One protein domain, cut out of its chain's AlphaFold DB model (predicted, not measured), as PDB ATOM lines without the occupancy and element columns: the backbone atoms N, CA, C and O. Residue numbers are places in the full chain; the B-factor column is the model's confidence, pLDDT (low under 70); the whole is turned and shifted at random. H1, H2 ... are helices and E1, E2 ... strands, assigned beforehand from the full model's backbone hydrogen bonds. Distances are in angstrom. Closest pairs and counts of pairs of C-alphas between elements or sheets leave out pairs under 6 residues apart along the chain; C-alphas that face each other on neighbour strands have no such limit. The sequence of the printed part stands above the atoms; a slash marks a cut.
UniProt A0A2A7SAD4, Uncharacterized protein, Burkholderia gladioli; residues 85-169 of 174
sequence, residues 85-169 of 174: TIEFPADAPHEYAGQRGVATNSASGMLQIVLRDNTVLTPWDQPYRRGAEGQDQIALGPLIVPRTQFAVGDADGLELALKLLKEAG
ATOM      1  N   THR A  85     113.100 135.835 156.052       82.75
ATOM      2  CA  THR A  85     114.029 136.052 154.941       82.75
ATOM      3  C   THR A  85     115.262 135.164 155.077       82.75
ATOM      4  O   THR A  85     115.835 135.042 156.164       82.75
ATOM      5  N   ILE A  86     115.715 134.622 153.948       86.56
ATOM      6  CA  ILE A  86     117.013 133.968 153.792       86.56
ATOM      7  C   ILE A  86     117.812 134.613 152.656       86.56
ATOM      8  O   ILE A  86     117.264 135.309 151.796       86.56
ATOM      9  N   GLU A  87     119.113 134.351 152.633       89.25
ATOM     10  CA  GLU A  87     120.011 134.722 151.542       89.25
ATOM     11  C   GLU A  87     120.895 133.541 151.150       89.25
ATOM     12  O   GLU A  87     121.355 132.780 152.001       89.25
ATOM     13  N   PHE A  88     121.181 133.425 149.859       92.12
ATOM     14  CA  PHE A  88     122.262 132.573 149.381       92.12
ATOM     15  C   PHE A  88     123.591 133.322 149.506       92.12
ATOM     16  O   PHE A  88     123.653 134.497 149.119       92.12
ATOM     17  N   PRO A  89     124.672 132.672 149.975       94.31
ATOM     18  CA  PRO A  89     126.000 133.270 149.984       94.31
ATOM     19  C   PRO A  89     126.363 133.850 148.610       94.31
ATOM     20  O   PRO A  89     126.078 133.260 147.565       94.31
ATOM     21  N   ALA A  90     126.983 135.031 148.591       91.62
ATOM     22  CA  ALA A  90     127.344 135.709 147.342       91.62
ATOM     23  C   ALA A  90     128.391 134.933 146.518       91.62
ATOM     24  O   ALA A  90     128.489 135.096 145.301       91.62
ATOM     25  N   ASP A  91     129.171 134.095 147.196       92.88
ATOM     26  CA  ASP A  91     130.179 133.191 146.653       92.88
ATOM     27  C   ASP A  91     129.661 131.759 146.452       92.88
ATOM     28  O   ASP A  91     130.448 130.875 146.106       92.88
ATOM     29  N   ALA A  92     128.356 131.518 146.629       92.19
ATOM     30  CA  ALA A  92     127.789 130.198 146.411       92.19
ATOM     31  C   ALA A  92     128.067 129.712 144.970       92.19
ATOM     32  O   ALA A  92     128.019 130.496 144.014       92.19
ATOM     33  N   PRO A  93     128.368 128.417 144.774       92.44
ATOM     34  CA  PRO A  93     128.797 127.896 143.478       92.44
ATOM     35  C   PRO A  93     127.655 127.692 142.466       92.44
ATOM     36  O   PRO A  93     127.918 127.187 141.375       92.44
ATOM     37  N   HIS A  94     126.411 128.054 142.792       90.00
ATOM     38  CA  HIS A  94     125.219 127.822 141.968       90.00
ATOM     39  C   HIS A  94     124.556 129.125 141.479       90.00
ATOM     40  O   HIS A  94     124.918 130.228 141.886       90.00
ATOM     41  N   GLU A  95     123.573 129.002 140.585       82.94
ATOM     42  CA  GLU A  95     122.910 130.121 139.888       82.94
ATOM     43  C   GLU A  95     122.138 131.105 140.794       82.94
ATOM     44  O   GLU A  95     121.917 132.259 140.422       82.94
ATOM     45  N   TYR A  96     121.791 130.691 142.015       85.94
ATOM     46  CA  TYR A  96     121.104 131.537 143.004       85.94
ATOM     47  C   TYR A  96     122.045 132.320 143.932       85.94
ATOM     48  O   TYR A  96     121.575 132.967 144.864       85.94
ATOM     49  N   ALA A  97     123.361 132.295 143.703       90.31
ATOM     50  CA  ALA A  97     124.331 133.009 144.534       90.31
ATOM     51  C   ALA A  97     123.978 134.498 144.721       90.31
ATOM     52  O   ALA A  97     123.718 135.221 143.756       90.31
ATOM     53  N   GLY A  98     123.985 134.962 145.975       86.06
ATOM     54  CA  GLY A  98     123.654 136.341 146.350       86.06
ATOM     55  C   GLY A  98     122.172 136.716 146.232       86.06
ATOM     56  O   GLY A  98     121.826 137.879 146.449       86.06
ATOM     57  N   GLN A  99     121.292 135.775 145.882       86.62
ATOM     58  CA  GLN A  99     119.855 136.022 145.851       86.62
ATOM     59  C   GLN A  99     119.235 135.934 147.248       86.62
ATOM     60  O   GLN A  99     119.780 135.318 148.166       86.62
ATOM     61  N   ARG A 100     118.061 136.551 147.392       84.25
ATOM     62  CA  ARG A 100     117.235 136.490 148.600       84.25
ATOM     63  C   ARG A 100     115.973 135.687 148.333       84.25
ATOM     64  O   ARG A 100     115.428 135.751 147.231       84.25
ATOM     65  N   GLY A 101     115.496 135.003 149.363       74.25
ATOM     66  CA  GLY A 101     114.241 134.264 149.339       74.25
ATOM     67  C   GLY A 101     113.489 134.393 150.656       74.25
ATOM     68  O   GLY A 101     114.028 134.876 151.654       74.25
ATOM     69  N   VAL A 102     112.238 133.953 150.651       80.44
ATOM     70  CA  VAL A 102     111.397 133.841 151.844       80.44
ATOM     71  C   VAL A 102     111.250 132.365 152.185       80.44
ATOM     72  O   VAL A 102     110.774 131.590 151.359       80.44
ATOM     73  N   ALA A 103     111.664 131.976 153.386       77.38
ATOM     74  CA  ALA A 103     111.339 130.679 153.958       77.38
ATOM     75  C   ALA A 103     109.885 130.701 154.438       77.38
ATOM     76  O   ALA A 103     109.524 131.584 155.214       77.38
ATOM     77  N   THR A 104     109.064 129.764 153.970       70.50
ATOM     78  CA  THR A 104     107.628 129.684 154.281       70.50
ATOM     79  C   THR A 104     107.138 128.239 154.293       70.50
ATOM     80  O   THR A 104     107.725 127.375 153.644       70.50
ATOM     81  N   ASN A 105     106.071 127.946 155.035       62.69
ATOM     82  CA  ASN A 105     105.498 126.602 155.088       62.69
ATOM     83  C   ASN A 105     104.584 126.333 153.888       62.69
ATOM     84  O   ASN A 105     103.667 127.096 153.591       62.69
ATOM     85  N   SER A 106     104.776 125.182 153.248       53.88
ATOM     86  CA  SER A 106     103.824 124.631 152.290       53.88
ATOM     87  C   SER A 106     102.533 124.176 152.987       53.88
ATOM     88  O   SER A 106     102.493 123.968 154.201       53.88
ATOM     89  N   ALA A 107     101.488 123.891 152.205       49.53
ATOM     90  CA  ALA A 107     100.252 123.286 152.716       49.53
ATOM     91  C   ALA A 107     100.466 121.915 153.399       49.53
ATOM     92  O   ALA A 107      99.623 121.478 154.176       49.53
ATOM     93  N   SER A 108     101.590 121.236 153.128       48.28
ATOM     94  CA  SER A 108     101.980 119.987 153.794       48.28
ATOM     95  C   SER A 108     102.830 120.204 155.054       48.28
ATOM     96  O   SER A 108     103.316 119.231 155.626       48.28
ATOM     97  N   GLY A 109     103.035 121.457 155.476       53.41
ATOM     98  CA  GLY A 109     103.832 121.824 156.649       53.41
ATOM     99  C   GLY A 109     105.345 121.750 156.435       53.41
ATOM    100  O   GLY A 109     106.095 121.788 157.404       53.41
ATOM    101  N   MET A 110     105.802 121.618 155.187       67.31
ATOM    102  CA  MET A 110     107.225 121.579 154.851       67.31
ATOM    103  C   MET A 110     107.723 122.985 154.529       67.31
ATOM    104  O   MET A 110     107.110 123.680 153.724       67.31
ATOM    105  N   LEU A 111     108.855 123.381 155.106       72.75
ATOM    106  CA  LEU A 111     109.450 124.687 154.840       72.75
ATOM    107  C   LEU A 111     110.083 124.722 153.434       72.75
ATOM    108  O   LEU A 111     110.907 123.878 153.074       72.75
ATOM    109  N   GLN A 112     109.700 125.709 152.637       76.31
ATOM    110  CA  GLN A 112     110.156 125.953 151.271       76.31
ATOM    111  C   GLN A 112     110.749 127.355 151.168       76.31
ATOM    112  O   GLN A 112     110.343 128.255 151.900       76.31
ATOM    113  N   ILE A 113     111.694 127.547 150.252       78.75
ATOM    114  CA  ILE A 113     112.239 128.864 149.931       78.75
ATOM    115  C   ILE A 113     111.573 129.374 148.659       78.75
ATOM    116  O   ILE A 113     111.671 128.745 147.611       78.75
ATOM    117  N   VAL A 114     110.941 130.539 148.734       76.81
ATOM    118  CA  VAL A 114     110.343 131.211 147.578       76.81
ATOM    119  C   VAL A 114     111.222 132.391 147.179       76.81
ATOM    120  O   VAL A 114     111.461 133.299 147.977       76.81
ATOM    121  N   LEU A 115     111.738 132.364 145.951       68.06
ATOM    122  CA  LEU A 115     112.526 133.452 145.373       68.06
ATOM    123  C   LEU A 115     111.627 134.554 144.802       68.06
ATOM    124  O   LEU A 115     110.420 134.390 144.624       68.06
ATOM    125  N   ARG A 116     112.238 135.690 144.457       64.31
ATOM    126  CA  ARG A 116     111.535 136.861 143.907       64.31
ATOM    127  C   ARG A 116     110.798 136.581 142.590       64.31
ATOM    128  O   ARG A 116     109.818 137.254 142.293       64.31
ATOM    129  N   ASP A 117     111.285 135.642 141.790       59.94
ATOM    130  CA  ASP A 117     110.680 135.238 140.516       59.94
ATOM    131  C   ASP A 117     109.617 134.133 140.668       59.94
ATOM    132  O   ASP A 117     109.137 133.600 139.670       59.94
ATOM    133  N   ASN A 118     109.222 133.823 141.907       56.81
ATOM    134  CA  ASN A 118     108.337 132.721 142.290       56.81
ATOM    135  C   ASN A 118     108.927 131.319 142.088       56.81
ATOM    136  O   ASN A 118     108.188 130.333 142.138       56.81
ATOM    137  N   THR A 119     110.244 131.194 141.905       63.84
ATOM    138  CA  THR A 119     110.909 129.893 141.998       63.84
ATOM    139  C   THR A 119     110.766 129.363 143.419       63.84
ATOM    140  O   THR A 119     111.100 130.050 144.387       63.84
ATOM    141  N   VAL A 120     110.267 128.136 143.538       74.06
ATOM    142  CA  VAL A 120     110.122 127.436 144.815       74.06
ATOM    143  C   VAL A 120     111.239 126.413 144.923       74.06
ATOM    144  O   VAL A 120     111.370 125.555 144.054       74.06
ATOM    145  N   LEU A 121     112.018 126.509 145.994       74.50
ATOM    146  CA  LEU A 121     113.115 125.607 146.300       74.50
ATOM    147  C   LEU A 121     112.817 124.827 147.579       74.50
ATOM    148  O   LEU A 121     112.236 125.326 148.544       74.50
ATOM    149  N   THR A 122     113.250 123.584 147.558       81.50
ATOM    150  CA  THR A 122     113.238 122.589 148.619       81.50
ATOM    151  C   THR A 122     114.691 122.274 148.993       81.50
ATOM    152  O   THR A 122     115.608 122.556 148.215       81.50
ATOM    153  N   PRO A 123     114.958 121.660 150.156       81.38
ATOM    154  CA  PRO A 123     116.330 121.306 150.542       81.38
ATOM    155  C   PRO A 123     116.987 120.277 149.608       81.38
ATOM    156  O   PRO A 123     118.202 120.100 149.645       81.38
ATOM    157  N   TRP A 124     116.199 119.575 148.789       82.69
ATOM    158  CA  TRP A 124     116.687 118.536 147.881       82.69
ATOM    159  C   TRP A 124     116.943 119.040 146.464       82.69
ATOM    160  O   TRP A 124     117.424 118.266 145.634       82.69
ATOM    161  N   ASP A 125     116.629 120.305 146.180       80.12
ATOM    162  CA  ASP A 125     116.864 120.869 144.860       80.12
ATOM    163  C   ASP A 125     118.355 120.995 144.558       80.12
ATOM    164  O   ASP A 125     119.193 121.279 145.423       80.12
ATOM    165  N   GLN A 126     118.676 120.762 143.287       84.00
ATOM    166  CA  GLN A 126     120.037 120.792 142.769       84.00
ATOM    167  C   GLN A 126     120.135 121.848 141.666       84.00
ATOM    168  O   GLN A 126     119.967 121.520 140.485       84.00
ATOM    169  N   PRO A 127     120.345 123.127 142.026       81.75
ATOM    170  CA  PRO A 127     120.540 124.178 141.039       81.75
ATOM    171  C   PRO A 127     121.764 123.933 140.165       81.75
ATOM    172  O   PRO A 127     122.687 123.190 140.522       81.75
ATOM    173  N   TYR A 128     121.808 124.620 139.030       81.06
ATOM    174  CA  TYR A 128     122.979 124.556 138.174       81.06
ATOM    175  C   TYR A 128     124.173 125.264 138.802       81.06
ATOM    176  O   TYR A 128     124.054 126.343 139.395       81.06
ATOM    177  N   ARG A 129     125.358 124.677 138.615       83.12
ATOM    178  CA  ARG A 129     126.620 125.351 138.906       83.12
ATOM    179  C   ARG A 129     126.719 126.603 138.039       83.12
ATOM    180  O   ARG A 129     126.512 126.563 136.828       83.12
ATOM    181  N   ARG A 130     127.111 127.706 138.667       81.06
ATOM    182  CA  ARG A 130     127.312 128.993 138.006       81.06
ATOM    183  C   ARG A 130     128.333 128.866 136.869       81.06
ATOM    184  O   ARG A 130     129.470 128.453 137.104       81.06
ATOM    185  N   GLY A 131     127.939 129.251 135.657       79.00
ATOM    186  CA  GLY A 131     128.752 129.142 134.441       79.00
ATOM    187  C   GLY A 131     128.754 127.756 133.780       79.00
ATOM    188  O   GLY A 131     129.523 127.545 132.842       79.00
ATOM    189  N   ALA A 132     127.938 126.816 134.266       79.56
ATOM    190  CA  ALA A 132     127.722 125.491 133.681       79.56
ATOM    191  C   ALA A 132     126.218 125.152 133.608       79.56
ATOM    192  O   ALA A 132     125.800 124.008 133.827       79.56
ATOM    193  N   GLU A 133     125.399 126.162 133.307       77.69
ATOM    194  CA  GLU A 133     123.945 126.062 133.233       77.69
ATOM    195  C   GLU A 133     123.519 124.988 132.214       77.69
ATOM    196  O   GLU A 133     123.980 124.962 131.069       77.69
ATOM    197  N   GLY A 134     122.655 124.061 132.639       69.75
ATOM    198  CA  GLY A 134     122.209 122.928 131.819       69.75
ATOM    199  C   GLY A 134     123.175 121.738 131.749       69.75
ATOM    200  O   GLY A 134     122.874 120.779 131.039       69.75
ATOM    201  N   GLN A 135     124.321 121.775 132.444       70.69
ATOM    202  CA  GLN A 135     125.358 120.733 132.349       70.69
ATOM    203  C   GLN A 135     125.730 120.104 133.693       70.69
ATOM    204  O   GLN A 135     125.905 118.888 133.752       70.69
ATOM    205  N   ASP A 136     125.861 120.908 134.753       76.81
ATOM    206  CA  ASP A 136     126.280 120.435 136.078       76.81
ATOM    207  C   ASP A 136     125.335 120.954 137.163       76.81
ATOM    208  O   ASP A 136     125.155 122.165 137.301       76.81
ATOM    209  N   GLN A 137     124.736 120.037 137.922       83.25
ATOM    210  CA  GLN A 137     123.833 120.332 139.032       83.25
ATOM    211  C   GLN A 137     124.515 119.988 140.352       83.25
ATOM    212  O   GLN A 137     125.150 118.942 140.492       83.25
ATOM    213  N   ILE A 138     124.394 120.886 141.322       83.69
ATOM    214  CA  ILE A 138     125.038 120.765 142.628       83.69
ATOM    215  C   ILE A 138     124.025 121.041 143.733       83.69
ATOM    216  O   ILE A 138     123.013 121.689 143.497       83.69
ATOM    217  N   ALA A 139     124.293 120.551 144.944       88.38
ATOM    218  CA  ALA A 139     123.430 120.820 146.090       88.38
ATOM    219  C   ALA A 139     123.280 122.331 146.343       88.38
ATOM    220  O   ALA A 139     124.230 123.096 146.152       88.38
ATOM    221  N   LEU A 140     122.099 122.726 146.826       85.06
ATOM    222  CA  LEU A 140     121.747 124.113 147.138       85.06
ATOM    223  C   LEU A 140     122.711 124.777 148.139       85.06
ATOM    224  O   LEU A 140     122.933 125.981 148.080       85.06
ATOM    225  N   GLY A 141     123.321 123.985 149.024       89.81
ATOM    226  CA  GLY A 141     124.306 124.464 149.989       89.81
ATOM    227  C   GLY A 141     123.699 125.311 151.114       89.81
ATOM    228  O   GLY A 141     122.482 125.293 151.331       89.81
ATOM    229  N   PRO A 142     124.544 126.021 151.881       94.19
ATOM    230  CA  PRO A 142     124.111 126.695 153.093       94.19
ATOM    231  C   PRO A 142     123.344 127.988 152.811       94.19
ATOM    232  O   PRO A 142     123.758 128.812 152.000       94.19
ATOM    233  N   LEU A 143     122.274 128.201 153.573       93.12
ATOM    234  CA  LEU A 143     121.495 129.436 153.608       93.12
ATOM    235  C   LEU A 143     121.961 130.353 154.745       93.12
ATOM    236  O   LEU A 143     122.307 129.887 155.832       93.12
ATOM    237  N   ILE A 144     121.920 131.662 154.518       92.94
ATOM    238  CA  ILE A 144     122.143 132.697 155.532       92.94
ATOM    239  C   ILE A 144     120.783 133.208 156.006       92.94
ATOM    240  O   ILE A 144     119.907 133.484 155.191       92.94
ATOM    241  N   VAL A 145     120.618 133.397 157.315       88.62
ATOM    242  CA  VAL A 145     119.454 134.095 157.885       88.62
ATOM    243  C   VAL A 145     119.886 135.506 158.307       88.62
ATOM    244  O   VAL A 145     120.614 135.647 159.293       88.62
ATOM    245  N   PRO A 146     119.472 136.579 157.600       83.00
ATOM    246  CA  PRO A 146     119.865 137.941 157.948       83.00
ATOM    247  C   PRO A 146     119.409 138.321 159.347       83.00
ATOM    248  O   PRO A 146     118.215 138.370 159.624       83.00
ATOM    249  N   ARG A 147     120.347 138.659 160.229       79.25
ATOM    250  CA  ARG A 147     120.022 139.038 161.615       79.25
ATOM    251  C   ARG A 147     119.204 140.322 161.712       79.25
ATOM    252  O   ARG A 147     118.467 140.512 162.668       79.25
ATOM    253  N   THR A 148     119.323 141.194 160.712       75.00
ATOM    254  CA  THR A 148     118.650 142.498 160.655       75.00
ATOM    255  C   THR A 148     117.131 142.405 160.538       75.00
ATOM    256  O   THR A 148     116.470 143.429 160.660       75.00
ATOM    257  N   GLN A 149     116.585 141.219 160.257       69.06
ATOM    258  CA  GLN A 149     115.138 141.008 160.192       69.06
ATOM    259  C   GLN A 149     114.495 140.790 161.569       69.06
ATOM    260  O   GLN A 149     113.276 140.855 161.675       69.06
ATOM    261  N   PHE A 150     115.301 140.521 162.601       68.81
ATOM    262  CA  PHE A 150     114.832 140.337 163.972       68.81
ATOM    263  C   PHE A 150     115.014 141.632 164.764       68.81
ATOM    264  O   PHE A 150     115.955 142.400 164.530       68.81
ATOM    265  N   ALA A 151     114.115 141.883 165.714       60.47
ATOM    266  CA  ALA A 151     114.200 143.057 166.570       60.47
ATOM    267  C   ALA A 151     115.489 143.042 167.410       60.47
ATOM    268  O   ALA A 151     115.994 141.993 167.816       60.47
ATOM    269  N   VAL A 152     116.018 144.228 167.721       51.62
ATOM    270  CA  VAL A 152     117.191 144.371 168.595       51.62
ATOM    271  C   VAL A 152     116.821 143.876 170.000       51.62
ATOM    272  O   VAL A 152     116.168 144.590 170.756       51.62
ATOM    273  N   GLY A 153     117.226 142.648 170.334       56.22
ATOM    274  CA  GLY A 153     116.898 141.973 171.599       56.22
ATOM    275  C   GLY A 153     116.151 140.644 171.444       56.22
ATOM    276  O   GLY A 153     116.040 139.913 172.423       56.22
ATOM    277  N   ASP A 154     115.701 140.301 170.235       61.31
ATOM    278  CA  ASP A 154     115.092 139.008 169.915       61.31
ATOM    279  C   ASP A 154     116.174 137.978 169.546       61.31
ATOM    280  O   ASP A 154     116.445 137.695 168.378       61.31
ATOM    281  N   ALA A 155     116.872 137.476 170.567       60.31
ATOM    282  CA  ALA A 155     117.877 136.428 170.389       60.31
ATOM    283  C   ALA A 155     117.245 135.084 169.972       60.31
ATOM    284  O   ALA A 155     117.880 134.305 169.259       60.31
ATOM    285  N   ASP A 156     115.990 134.852 170.360       72.62
ATOM    286  CA  ASP A 156     115.286 133.586 170.163       72.62
ATOM    287  C   ASP A 156     114.780 133.427 168.718       72.62
ATOM    288  O   ASP A 156     114.759 132.313 168.189       72.62
ATOM    289  N   GLY A 157     114.432 134.527 168.037       72.56
ATOM    290  CA  GLY A 157     113.941 134.512 166.655       72.56
ATOM    291  C   GLY A 157     114.946 133.946 165.645       72.56
ATOM    292  O   GLY A 157     114.591 133.107 164.812       72.56
ATOM    293  N   LEU A 158     116.224 134.328 165.753       79.44
ATOM    294  CA  LEU A 158     117.286 133.780 164.902       79.44
ATOM    295  C   LEU A 158     117.505 132.286 165.173       79.44
ATOM    296  O   LEU A 158     117.643 131.501 164.233       79.44
ATOM    297  N   GLU A 159     117.541 131.887 166.446       82.56
ATOM    298  CA  GLU A 159     117.721 130.484 166.826       82.56
ATOM    299  C   GLU A 159     116.563 129.616 166.325       82.56
ATOM    300  O   GLU A 159     116.796 128.530 165.785       82.56
ATOM    301  N   LEU A 160     115.328 130.113 166.428       81.44
ATOM    302  CA  LEU A 160     114.141 129.438 165.921       81.44
ATOM    303  C   LEU A 160     114.164 129.309 164.393       81.44
ATOM    304  O   LEU A 160     113.932 128.218 163.879       81.44
ATOM    305  N   ALA A 161     114.493 130.377 163.661       81.06
ATOM    306  CA  ALA A 161     114.594 130.342 162.200       81.06
ATOM    307  C   ALA A 161     115.643 129.322 161.721       81.06
ATOM    308  O   ALA A 161     115.371 128.493 160.848       81.06
ATOM    309  N   LEU A 162     116.826 129.320 162.345       87.12
ATOM    310  CA  LEU A 162     117.881 128.347 162.056       87.12
ATOM    311  C   LEU A 162     117.460 126.916 162.405       87.12
ATOM    312  O   LEU A 162     117.807 125.982 161.683       87.12
ATOM    313  N   LYS A 163     116.727 126.727 163.508       84.44
ATOM    314  CA  LYS A 163     116.185 125.421 163.893       84.44
ATOM    315  C   LYS A 163     115.191 124.913 162.850       84.44
ATOM    316  O   LYS A 163     115.341 123.780 162.402       84.44
ATOM    317  N   LEU A 164     114.241 125.746 162.426       83.75
ATOM    318  CA  LEU A 164     113.220 125.379 161.442       83.75
ATOM    319  C   LEU A 164     113.828 125.011 160.084       83.75
ATOM    320  O   LEU A 164     113.443 124.000 159.503       83.75
ATOM    321  N   LEU A 165     114.818 125.769 159.602       87.50
ATOM    322  CA  LEU A 165     115.529 125.423 158.367       87.50
ATOM    323  C   LEU A 165     116.240 124.066 158.473       87.50
ATOM    324  O   LEU A 165     116.137 123.246 157.562       87.50
ATOM    325  N   LYS A 166     116.924 123.802 159.593       89.56
ATOM    326  CA  LYS A 166     117.622 122.527 159.823       89.56
ATOM    327  C   LYS A 166     116.660 121.349 159.936       89.56
ATOM    328  O   LYS A 166     116.933 120.295 159.371       89.56
ATOM    329  N   GLU A 167     115.545 121.517 160.645       85.75
ATOM    330  CA  GLU A 167     114.495 120.495 160.756       85.75
ATOM    331  C   GLU A 167     113.845 120.205 159.398       85.75
ATOM    332  O   GLU A 167     113.523 119.054 159.109       85.75
ATOM    333  N   ALA A 168     113.725 121.221 158.540       81.75
ATOM    334  CA  ALA A 168     113.265 121.059 157.168       81.75
ATOM    335  C   ALA A 168     114.312 120.423 156.238       81.75
ATOM    336  O   ALA A 168     113.938 119.956 155.171       81.75
ATOM    337  N   GLY A 169     115.588 120.354 156.635       87.38
ATOM    338  CA  GLY A 169     116.660 119.700 155.880       87.38
ATOM    339  C   GLY A 169     117.599 120.642 155.122       87.38
ATOM    340  O   GLY A 169     118.432 120.158 154.360       87.38
TER     341      GLY A 169
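What this domain is: This is residues 85 to 169 of the 174 residues of an uncharacterized protein of Burkholderia gladioli (UniProt A0A2A7SAD4). Little is regular here: a small antiparallel meander, E1 E2 E3, each strand the neighbour of the one before, has helix H1 across one face, and loop residues 116 to 141 reach far out. Of 85 printed residues, 31 are in named elements, E1 E2 E3 E4 H1 along the chain, class mixed. The whole is compact, radius of gyration of the C-alphas 13.5 A, spanning 44 by 30 by 21 A.

How they stand to each other: Look at E2, residues 100 to 105: it forms hairpins with E1, residues 85 to 87, where N 101 and O 86 are 3.0 A apart, and E3, residues 111 to 115, where N 112 and O 104 are 2.8 A apart, both within hydrogen-bond range. H1, residues 155 to 168, is on this sheet at a height of 10.4 A; its closest C-alphas to E3 are Ala 168 and Leu 111, 5.8 A. In H1, 9 of 10 O i to N i+4 pairs are within range. E4, residues 142 to 144, touches E1, closest C-alphas Ile 144 and Glu 87, 5.0 A.

Where its parts are: Find E1 beginning at C-alpha 85 (114.029, 136.052, 154.941). E2 spans 16.7 A, E3 13.3 A; H1 runs 20.8 A to C-alpha 168 (113.265, 121.059, 157.168).

The domain as a whole: The farthest C-alphas, Gln 135 and Gly 153, are 45.4 A apart. The printed part has no cut; links E1 to E2 and E3 to E4 are long. Find pLDDT under 70 at residues 105 to 110, 115 to 119, 134 and 149 to 155.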